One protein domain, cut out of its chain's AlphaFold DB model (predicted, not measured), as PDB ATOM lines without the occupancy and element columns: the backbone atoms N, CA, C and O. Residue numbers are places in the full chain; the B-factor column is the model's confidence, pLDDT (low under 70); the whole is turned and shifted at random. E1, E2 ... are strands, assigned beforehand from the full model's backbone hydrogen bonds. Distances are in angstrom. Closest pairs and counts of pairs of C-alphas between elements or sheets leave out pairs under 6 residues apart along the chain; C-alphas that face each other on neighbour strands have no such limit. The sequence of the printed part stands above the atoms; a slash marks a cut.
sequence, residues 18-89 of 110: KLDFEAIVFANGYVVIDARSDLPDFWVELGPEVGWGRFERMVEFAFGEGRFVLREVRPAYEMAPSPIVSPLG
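AT A GLANCE: This is residues 18 to 89 of the 110 residues of an uncharacterized protein of Burkholderia sp. TSV86 (UniProt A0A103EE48). Six strands, E1 to E6, form a small closed barrel; round the ring run E1, E2, E5, E4, E3, E6 and back to E1. The short E6 closes the ring, parallel to both E3 and E1, while the other neighbour pairs are antiparallel. The printed part has 72 residues, no named helix and six named strands, E1 to E6 in chain order; the class is all strand. It is compact, with a radius of gyration of the C-alphas of 11.6 A and spans of 37 by 26 by 21 A.

HOW THE PARTS SIT: E1, residues 18 to 27, and E2, residues 30 to 36, are an antiparallel hairpin at 148 degrees, with N 25 and O 32 2.9 A apart. E3, residues 41 to 47, E4, residues 51 to 60, and E5, residues 65 to 74, form a meander, each strand the antiparallel neighbour of the one before. N 44 and O 53 are 2.9 A apart between E3 and E4, and N 54 and O 72 2.8 A between E4 and E5. E2 is antiparallel to E5, with N 68 and O 33 2.8 A apart; E2 to E5 are a Greek key, a meander whose last strand pairs with the strand before it. E6, residues 84 to 88, is staggered: residues 84 to 85 pair with E3, N 85 and O 43 being 2.9 A apart, and residues 86 to 88 with E1, N 88 and O 19 being 3.1 A apart. E2 and E6 are apart.

IN THESE COORDINATES: E1 begins at C-alpha 18 (-23.312, 26.414, -38.606), bends by 61 degrees at residue 22 and is 24.1 A long. E4 is 26.7 A long; E5, 25.6 A, bends by 57 degrees at residue 71. E2, E3 and E6 measure 19.1 A, 18.8 A and 12.7 A; E6 ends at C-alpha 88 (-18.777, 27.916, -42.892).

THE WHOLE: The C-alphas of Ala 62 and Tyr 77, the two farthest apart, are 37.2 A apart. The printed part has no cut and no long link. Residues 62 to 64 and 87 to 89 have pLDDT under 70.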
ATOM      1  N   LYS A  18     -24.189  26.485 -37.444       75.94
ATOM      2  CA  LYS A  18     -23.312  26.414 -38.606       75.94
ATOM      3  C   LYS A  18     -24.181  26.284 -39.845       75.94
ATOM      4  O   LYS A  18     -24.953  25.334 -39.939       75.94
ATOM      5  N   LEU A  19     -24.058  27.242 -40.756       75.00
ATOM      6  CA  LEU A  19     -24.697  27.183 -42.061       75.00
ATOM      7  C   LEU A  19     -23.621  27.135 -43.141       75.00
ATOM      8  O   LEU A  19     -22.660  27.910 -43.110       75.00
ATOM      9  N   ASP A  20     -23.812  26.219 -44.084       75.81
ATOM     10  CA  ASP A  20     -22.990  26.114 -45.280       75.81
ATOM     11  C   ASP A  20     -23.484  27.158 -46.278       75.81
ATOM     12  O   ASP A  20     -24.594  27.082 -46.812       75.81
ATOM     13  N   PHE A  21     -22.675  28.195 -46.461       78.75
ATOM     14  CA  PHE A  21     -22.968  29.269 -47.398       78.75
ATOM     15  C   PHE A  21     -22.345  28.908 -48.741       78.75
ATOM     16  O   PHE A  21     -21.133  28.711 -48.841       78.75
ATOM     17  N   GLU A  22     -23.168  28.847 -49.778       74.25
ATOM     18  CA  GLU A  22     -22.718  28.490 -51.123       74.25
ATOM     19  C   GLU A  22     -22.105  29.702 -51.825       74.25
ATOM     20  O   GLU A  22     -21.057  29.604 -52.468       74.25
ATOM     21  N   ALA A  23     -22.729  30.872 -51.662       71.19
ATOM     22  CA  ALA A  23     -22.237  32.126 -52.210       71.19
ATOM     23  C   ALA A  23     -22.683  33.332 -51.377       71.19
ATOM     24  O   ALA A  23     -23.775  33.348 -50.813       71.19
ATOM     25  N   ILE A  24     -21.851  34.379 -51.374       76.06
ATOM     26  CA  ILE A  24     -22.247  35.740 -51.000       76.06
ATOM     27  C   ILE A  24     -22.022  36.628 -52.221       76.06
ATOM     28  O   ILE A  24     -20.903  36.707 -52.732       76.06
ATOM     29  N   VAL A  25     -23.075  37.285 -52.703       76.25
ATOM     30  CA  VAL A  25     -23.045  38.111 -53.917       76.25
ATOM     31  C   VAL A  25     -23.644  39.487 -53.660       76.25
ATOM     32  O   VAL A  25     -24.554  39.642 -52.848       76.25
ATOM     33  N   PHE A  26     -23.148  40.495 -54.374       76.38
ATOM     34  CA  PHE A  26     -23.812  41.791 -54.463       76.38
ATOM     35  C   PHE A  26     -24.639  41.819 -55.746       76.38
ATOM     36  O   PHE A  26     -24.086  41.774 -56.844       76.38
ATOM     37  N   ALA A  27     -25.962  41.850 -55.618       70.12
ATOM     38  CA  ALA A  27     -26.881  41.810 -56.747       70.12
ATOM     39  C   ALA A  27     -28.001  42.832 -56.548       70.12
ATOM     40  O   ALA A  27     -28.605  42.903 -55.480       70.12
ATOM     41  N   ASN A  28     -28.288  43.623 -57.586       73.56
ATOM     42  CA  ASN A  28     -29.362  44.626 -57.590       73.56
ATOM     43  C   ASN A  28     -29.319  45.617 -56.408       73.56
ATOM     44  O   ASN A  28     -30.364  46.040 -55.924       73.56
ATOM     45  N   GLY A  29     -28.125  45.977 -55.925       76.75
ATOM     46  CA  GLY A  29     -27.965  46.891 -54.787       76.75
ATOM     47  C   GLY A  29     -28.037  46.228 -53.406       76.75
ATOM     48  O   GLY A  29     -27.949  46.929 -52.401       76.75
ATOM     49  N   TYR A  30     -28.174  44.902 -53.340       77.81
ATOM     50  CA  TYR A  30     -28.286  44.152 -52.093       77.81
ATOM     51  C   TYR A  30     -27.145  43.150 -51.921       77.81
ATOM     52  O   TYR A  30     -26.672  42.556 -52.891       77.81
ATOM     53  N   VAL A  31     -26.749  42.913 -50.668       84.38
ATOM     54  CA  VAL A  31     -25.917  41.760 -50.299       84.38
ATOM     55  C   VAL A  31     -26.830  40.553 -50.133       84.38
ATOM     56  O   VAL A  31     -27.820  40.609 -49.402       84.38
ATOM     57  N   VAL A  32     -26.496  39.470 -50.821       85.19
ATOM     58  CA  VAL A  32     -27.305  38.262 -50.917       85.19
ATOM     59  C   VAL A  32     -26.459  37.054 -50.543       85.19
ATOM     60  O   VAL A  32     -25.304  36.966 -50.955       85.19
ATOM     61  N   ILE A  33     -27.036  36.130 -49.781       87.56
ATOM     62  CA  ILE A  33     -26.443  34.842 -49.425       87.56
ATOM     63  C   ILE A  33     -27.326  33.746 -50.005       87.56
ATOM     64  O   ILE A  33     -28.522  33.720 -49.727       87.56
ATOM     65  N   ASP A  34     -26.736  32.842 -50.776       85.50
ATOM     66  CA  ASP A  34     -27.388  31.592 -51.156       85.50
ATOM     67  C   ASP A  34     -26.880  30.506 -50.189       85.50
ATOM     68  O   ASP A  34     -25.670  30.317 -50.020       85.50
ATOM     69  N   ALA A  35     -27.804  29.873 -49.466       84.31
ATOM     70  CA  ALA A  35     -27.482  28.882 -48.444       84.31
ATOM     71  C   ALA A  35     -28.604  27.857 -48.286       84.31
ATOM     72  O   ALA A  35     -29.788  28.158 -48.476       84.31
ATOM     73  N   ARG A  36     -28.237  26.653 -47.846       84.19
ATOM     74  CA  ARG A  36     -29.198  25.624 -47.457       84.19
ATOM     75  C   ARG A  36     -29.562  25.774 -45.985       84.19
ATOM     76  O   ARG A  36     -28.740  25.561 -45.098       84.19
ATOM     77  N   SER A  37     -30.800  26.161 -45.720       84.00
ATOM     78  CA  SER A  37     -31.319  26.367 -44.368       84.00
ATOM     79  C   SER A  37     -32.841  26.294 -44.401       84.00
ATOM     80  O   SER A  37     -33.445  26.494 -45.451       84.00
ATOM     81  N   ASP A  38     -33.472  26.071 -43.258       84.00
ATOM     82  CA  ASP A  38     -34.913  26.195 -43.006       84.00
ATOM     83  C   ASP A  38     -35.272  27.481 -42.234       84.00
ATOM     84  O   ASP A  38     -36.445  27.807 -42.076       84.00
ATOM     85  N   LEU A  39     -34.275  28.260 -41.798       86.19
ATOM     86  CA  LEU A  39     -34.503  29.488 -41.039       86.19
ATOM     87  C   LEU A  39     -35.176  30.568 -41.906       86.19
ATOM     88  O   LEU A  39     -34.775  30.760 -43.058       86.19
ATOM     89  N   PRO A  40     -36.169  31.308 -41.389       89.00
ATOM     90  CA  PRO A  40     -36.755  32.436 -42.111       89.00
ATOM     91  C   PRO A  40     -35.790  33.630 -42.174       89.00
ATOM     92  O   PRO A  40     -35.757  34.344 -43.173       89.00
ATOM     93  N   ASP A  41     -34.976  33.822 -41.137       92.31
ATOM     94  CA  ASP A  41     -33.919  34.822 -41.070       92.31
ATOM     95  C   ASP A  41     -32.807  34.421 -40.088       92.31
ATOM     96  O   ASP A  41     -32.954  33.492 -39.290       92.31
ATOM     97  N   PHE A  42     -31.660  35.095 -40.183       91.00
ATOM     98  CA  PHE A  42     -30.529  34.908 -39.276       91.00
ATOM     99  C   PHE A  42     -29.569  36.100 -39.282       91.00
ATOM    100  O   PHE A  42     -29.560  36.922 -40.199       91.00
ATOM    101  N   TRP A  43     -28.716  36.168 -38.262       91.06
ATOM    102  CA  TRP A  43     -27.670  37.173 -38.117       91.06
ATOM    103  C   TRP A  43     -26.284  36.598 -38.404       91.06
ATOM    104  O   TRP A  43     -25.928  35.543 -37.885       91.06
ATOM    105  N   VAL A  44     -25.487  37.326 -39.188       87.94
ATOM    106  CA  VAL A  44     -24.094  36.990 -39.530       87.94
ATOM    107  C   VAL A  44     -23.167  38.105 -39.061       87.94
ATOM    108  O   VAL A  44     -23.481  39.282 -39.229       87.94
ATOM    109  N   GLU A  45     -22.006  37.751 -38.511       86.56
ATOM    110  CA  GLU A  45     -20.931  38.712 -38.245       86.56
ATOM    111  C   GLU A  45     -20.291  39.152 -39.573       86.56
ATOM    112  O   GLU A  45     -19.681  38.348 -40.278       86.56
ATOM    113  N   LEU A  46     -20.444  40.429 -39.933       82.38
ATOM    114  CA  LEU A  46     -19.875  41.013 -41.155       82.38
ATOM    115  C   LEU A  46     -18.409  41.433 -40.969       82.38
ATOM    116  O   LEU A  46     -17.689  41.633 -41.945       82.38
ATOM    117  N   GLY A  47     -17.973  41.572 -39.717       77.12
ATOM    118  CA  GLY A  47     -16.611  41.918 -39.326       77.12
ATOM    119  C   GLY A  47     -16.588  42.813 -38.083       77.12
ATOM    120  O   GLY A  47     -17.599  43.431 -37.751       77.12
ATOM    121  N   PRO A  48     -15.432  42.940 -37.414       74.62
ATOM    122  CA  PRO A  48     -15.322  43.636 -36.129       74.62
ATOM    123  C   PRO A  48     -15.599  45.145 -36.205       74.62
ATOM    124  O   PRO A  48     -15.964  45.743 -35.200       74.62
ATOM    125  N   GLU A  49     -15.439  45.767 -37.375       78.50
ATOM    126  CA  GLU A  49     -15.702  47.203 -37.577       78.50
ATOM    127  C   GLU A  49     -17.104  47.479 -38.140       78.50
ATOM    128  O   GLU A  49     -17.627  48.579 -37.985       78.50
ATOM    129  N   VAL A  50     -17.728  46.477 -38.768       80.25
ATOM    130  CA  VAL A  50     -19.056  46.597 -39.391       80.25
ATOM    131  C   VAL A  50     -20.150  46.161 -38.419       80.25
ATOM    132  O   VAL A  50     -21.164  46.838 -38.278       80.25
ATOM    133  N   GLY A  51     -19.929  45.051 -37.714       87.50
ATOM    134  CA  GLY A  51     -20.879  44.433 -36.801       87.50
ATOM    135  C   GLY A  51     -21.635  43.276 -37.437       87.50
ATOM    136  O   GLY A  51     -21.028  42.323 -37.925       87.50
ATOM    137  N   TRP A  52     -22.961  43.338 -37.398       88.69
ATOM    138  CA  TRP A  52     -23.852  42.223 -37.698       88.69
ATOM    139  C   TRP A  52     -24.809  42.558 -38.835       88.69
ATOM    140  O   TRP A  52     -25.347  43.658 -38.886       88.69
ATOM    141  N   GLY A  53     -25.072  41.596 -39.713       90.94
ATOM    142  CA  GLY A  53     -26.075  41.707 -40.767       90.94
ATOM    143  C   GLY A  53     -27.215  40.720 -40.554       90.94
ATOM    144  O   GLY A  53     -26.948  39.533 -40.366       90.94
ATOM    145  N   ARG A  54     -28.467  41.191 -40.608       93.19
ATOM    146  CA  ARG A  54     -29.662  40.334 -40.642       93.19
ATOM    147  C   ARG A  54     -29.986  39.968 -42.077       93.19
ATOM    148  O   ARG A  54     -30.272  40.846 -42.894       93.19
ATOM    149  N   PHE A  55     -29.986  38.680 -42.353       91.69
ATOM    150  CA  PHE A  55     -30.326  38.107 -43.639       91.69
ATOM    151  C   PHE A  55     -31.698  37.462 -43.547       91.69
ATOM    152  O   PHE A  55     -31.919  36.591 -42.714       91.69
ATOM    153  N   GLU A  56     -32.618  37.907 -44.395       92.69
ATOM    154  CA  GLU A  56     -33.992  37.411 -44.439       92.69
ATOM    155  C   GLU A  56     -34.217  36.632 -45.727       92.69
ATOM    156  O   GLU A  56     -33.802  37.070 -46.807       92.69
ATOM    157  N   ARG A  57     -34.870  35.477 -45.617       90.19
ATOM    158  CA  ARG A  57     -35.190  34.628 -46.759       90.19
ATOM    159  C   ARG A  57     -36.124  35.368 -47.706       90.19
ATOM    160  O   ARG A  57     -37.186  35.840 -47.318       90.19
ATOM    161  N   MET A  58     -35.727  35.441 -48.967       85.88
ATOM    162  CA  MET A  58     -36.501  36.081 -50.023       85.88
ATOM    163  C   MET A  58     -37.175  35.059 -50.935       85.88
ATOM    164  O   MET A  58     -38.325  35.246 -51.316       85.88
ATOM    165  N   VAL A  59     -36.452  34.003 -51.311       78.19
ATOM    166  CA  VAL A  59     -36.937  32.975 -52.238       78.19
ATOM    167  C   VAL A  59     -36.494  31.611 -51.734       78.19
ATOM    168  O   VAL A  59     -35.338  31.437 -51.344       78.19
ATOM    169  N   GLU A  60     -37.415  30.653 -51.758       74.06
ATOM    170  CA  GLU A  60     -37.099  29.237 -51.611       74.06
ATOM    171  C   GLU A  60     -36.778  28.641 -52.977       74.06
ATOM    172  O   GLU A  60     -37.536  28.784 -53.939       74.06
ATOM    173  N   PHE A  61     -35.642  27.966 -53.047       70.56
ATOM    174  CA  PHE A  61     -35.314  27.066 -54.133       70.56
ATOM    175  C   PHE A  61     -35.699  25.634 -53.738       70.56
ATOM    176  O   PHE A  61     -36.165  25.357 -52.629       70.56
ATOM    177  N   ALA A  62     -35.541  24.697 -54.670       67.94
ATOM    178  CA  ALA A  62     -35.788  23.292 -54.381       67.94
ATOM    179  C   ALA A  62     -34.843  22.779 -53.271       67.94
ATOM    180  O   ALA A  62     -33.756  23.304 -53.058       67.94
ATOM    181  N   PHE A  63     -35.256  21.724 -52.563       67.06
ATOM    182  CA  PHE A  63     -34.407  20.984 -51.610       67.06
ATOM    183  C   PHE A  63     -33.882  21.767 -50.383       67.06
ATOM    184  O   PHE A  63     -32.933  21.321 -49.724       67.06
ATOM    185  N   GLY A  64     -34.545  22.866 -50.006       68.81
ATOM    186  CA  GLY A  64     -34.210  23.652 -48.809       68.81
ATOM    187  C   GLY A  64     -33.073  24.653 -49.024       68.81
ATOM    188  O   GLY A  64     -32.578  25.246 -48.067       68.81
ATOM    189  N   GLU A  65     -32.653  24.837 -50.272       78.62
ATOM    190  CA  GLU A  65     -31.819  25.959 -50.681       78.62
ATOM    191  C   GLU A  65     -32.662  27.236 -50.678       78.62
ATOM    192  O   GLU A  65     -33.845  27.236 -51.024       78.62
ATOM    193  N   GLY A  66     -32.077  28.343 -50.240       85.12
ATOM    194  CA  GLY A  66     -32.771  29.616 -50.157       85.12
ATOM    195  C   GLY A  66     -31.847  30.780 -50.452       85.12
ATOM    196  O   GLY A  66     -30.655  30.748 -50.142       85.12
ATOM    197  N   ARG A  67     -32.435  31.826 -51.031       88.19
ATOM    198  CA  ARG A  67     -31.787  33.123 -51.199       88.19
ATOM    199  C   ARG A  67     -32.150  34.028 -50.040       88.19
ATOM    200  O   ARG A  67     -33.329  34.318 -49.836       88.19
ATOM    201  N   PHE A  68     -31.147  34.540 -49.346       90.56
ATOM    202  CA  PHE A  68     -31.300  35.457 -48.227       90.56
ATOM    203  C   PHE A  68     -30.735  36.824 -48.572       90.56
ATOM    204  O   PHE A  68     -29.656  36.932 -49.146       90.56
ATOM    205  N   VAL A  69     -31.444  37.882 -48.203       90.81
ATOM    206  CA  VAL A  69     -31.067  39.261 -48.516       90.81
ATOM    207  C   VAL A  69     -30.760  40.009 -47.230       90.81
ATOM    208  O   VAL A  69     -31.508  39.899 -46.258       90.81
ATOM    209  N   LEU A  70     -29.686  40.796 -47.229       90.69
ATOM    210  CA  LEU A  70     -29.357  41.692 -46.127       90.69
ATOM    211  C   LEU A  70     -30.454  42.756 -45.969       90.69
ATOM    212  O   LEU A  70     -30.709  43.541 -46.885       90.69
ATOM    213  N   ARG A  71     -31.098  42.783 -44.800       91.25
ATOM    214  CA  ARG A  71     -32.191  43.715 -44.471       91.25
ATOM    215  C   ARG A  71     -31.817  44.745 -43.420       91.25
ATOM    216  O   ARG A  71     -32.325  45.859 -43.463       91.25
ATOM    217  N   GLU A  72     -30.962  44.372 -42.479       90.62
ATOM    218  CA  GLU A  72     -30.599  45.211 -41.338       90.62
ATOM    219  C   GLU A  72     -29.110  45.052 -41.053       90.62
ATOM    220  O   GLU A  72     -28.574  43.949 -41.156       90.62
ATOM    221  N   VAL A  73     -28.451  46.149 -40.682       88.69
ATOM    222  CA  VAL A  73     -27.078  46.133 -40.174       88.69
ATOM    223  C   VAL A  73     -27.090  46.708 -38.770       88.69
ATOM    224  O   VAL A  73     -27.650  47.780 -38.540       88.69
ATOM    225  N   ARG A  74     -26.458  45.996 -37.841       88.06
ATOM    226  CA  ARG A  74     -26.198  46.464 -36.484       88.06
ATOM    227  C   ARG A  74     -24.712  46.687 -36.283       88.06
ATOM    228  O   ARG A  74     -23.918  45.868 -36.738       88.06
ATOM    229  N   PRO A  75     -24.327  47.746 -35.567       86.38
ATOM    230  CA  PRO A  75     -22.929  48.028 -35.303       86.38
ATOM    231  C   PRO A  75     -22.313  46.983 -34.363       86.38
ATOM    232  O   PRO A  75     -23.002  46.345 -33.568       86.38
ATOM    233  N   ALA A  76     -20.989  46.837 -34.421       82.69
ATOM    234  CA  ALA A  76     -20.256  45.795 -33.694       82.69
ATOM    235  C   ALA A  76     -20.335  45.901 -32.161       82.69
ATOM    236  O   ALA A  76     -20.145  44.907 -31.460       82.69
ATOM    237  N   TYR A  77     -20.622  47.093 -31.629       81.38
ATOM    238  CA  TYR A  77     -20.796  47.294 -30.190       81.38
ATOM    239  C   TYR A  77     -22.147  46.768 -29.672       81.38
ATOM    240  O   TYR A  77     -22.312  46.599 -28.461       81.38
ATOM    241  N   GLU A  78     -23.101  46.482 -30.563       84.12
ATOM    242  CA  GLU A  78     -24.385  45.873 -30.221       84.12
ATOM    243  C   GLU A  78     -24.338  44.352 -30.380       84.12
ATOM    244  O   GLU A  78     -23.631  43.799 -31.222       84.12
ATOM    245  N   MET A  79     -25.107  43.647 -29.548       81.44
ATOM    246  CA  MET A  79     -25.274  42.204 -29.699       81.44
ATOM    247  C   MET A  79     -26.332  41.898 -30.759       81.44
ATOM    248  O   MET A  79     -27.434  42.454 -30.720       81.44
ATOM    249  N   ALA A  80     -26.019  40.963 -31.657       84.38
ATOM    250  CA  ALA A  80     -27.009  40.403 -32.562       84.38
ATOM    251  C   ALA A  80     -28.093  39.616 -31.798       84.38
ATOM    252  O   ALA A  80     -27.782  38.877 -30.857       84.38
ATOM    253  N   PRO A  81     -29.365  39.747 -32.204       88.25
ATOM    254  CA  PRO A  81     -30.424  38.822 -31.836       88.25
ATOM    255  C   PRO A  81     -30.171  37.400 -32.354       88.25
ATOM    256  O   PRO A  81     -29.433  37.178 -33.309       88.25
ATOM    257  N   SER A  82     -30.841  36.432 -31.734       83.06
ATOM    258  CA  SER A  82     -30.918  35.056 -32.234       83.06
ATOM    259  C   SER A  82     -31.857  34.974 -33.451       83.06
ATOM    260  O   SER A  82     -32.855  35.695 -33.455       83.06
ATOM    261  N   PRO A  83     -31.619  34.068 -34.420       87.69
ATOM    262  CA  PRO A  83     -30.501  33.123 -34.495       87.69
ATOM    263  C   PRO A  83     -29.232  33.752 -35.085       87.69
ATOM    264  O   PRO A  83     -29.285  34.454 -36.091       87.69
ATOM    265  N   ILE A  84     -28.083  33.470 -34.461       85.69
ATOM    266  CA  ILE A  84     -26.757  33.857 -34.962       85.69
ATOM    267  C   ILE A  84     -26.149  32.650 -35.665       85.69
ATOM    268  O   ILE A  84     -26.102  31.552 -35.100       85.69
ATOM    269  N   VAL A  85     -25.672  32.864 -36.887       84.44
ATOM    270  CA  VAL A  85     -25.048  31.822 -37.694       84.44
ATOM    271  C   VAL A  85     -23.608  32.192 -38.012       84.44
ATOM    272  O   VAL A  85     -23.281  33.345 -38.307       84.44
ATOM    273  N   SER A  86     -22.733  31.195 -37.946       76.75
ATOM    274  CA  SER A  86     -21.353  31.344 -38.397       76.75
ATOM    275  C   SER A  86     -21.242  30.858 -39.842       76.75
ATOM    276  O   SER A  86     -21.612  29.708 -40.099       76.75
ATOM    277  N   PRO A  87     -20.719  31.680 -40.772       68.69
ATOM    278  CA  PRO A  87     -20.474  31.241 -42.138       68.69
ATOM    279  C   PRO A  87     -19.404  30.146 -42.127       68.69
ATOM    280  O   PRO A  87     -18.250  30.404 -41.780       68.69
ATOM    281  N   LEU A  88     -19.763  28.924 -42.517       60.25
ATOM    282  CA  LEU A  88     -18.777  27.916 -42.892       60.25
ATOM    283  C   LEU A  88     -18.510  28.018 -44.395       60.25
ATOM    284  O   LEU A  88     -19.433  28.104 -45.195       60.25
ATOM    285  N   GLY A  89     -17.231  28.008 -44.783       52.41
ATOM    286  CA  GLY A  89     -16.838  27.778 -46.178       52.41
ATOM    287  C   GLY A  89     -16.871  28.979 -47.131       52.41
ATOM    288  O   GLY A  89     -16.555  28.803 -48.306       52.41
TER     289      GLY A  89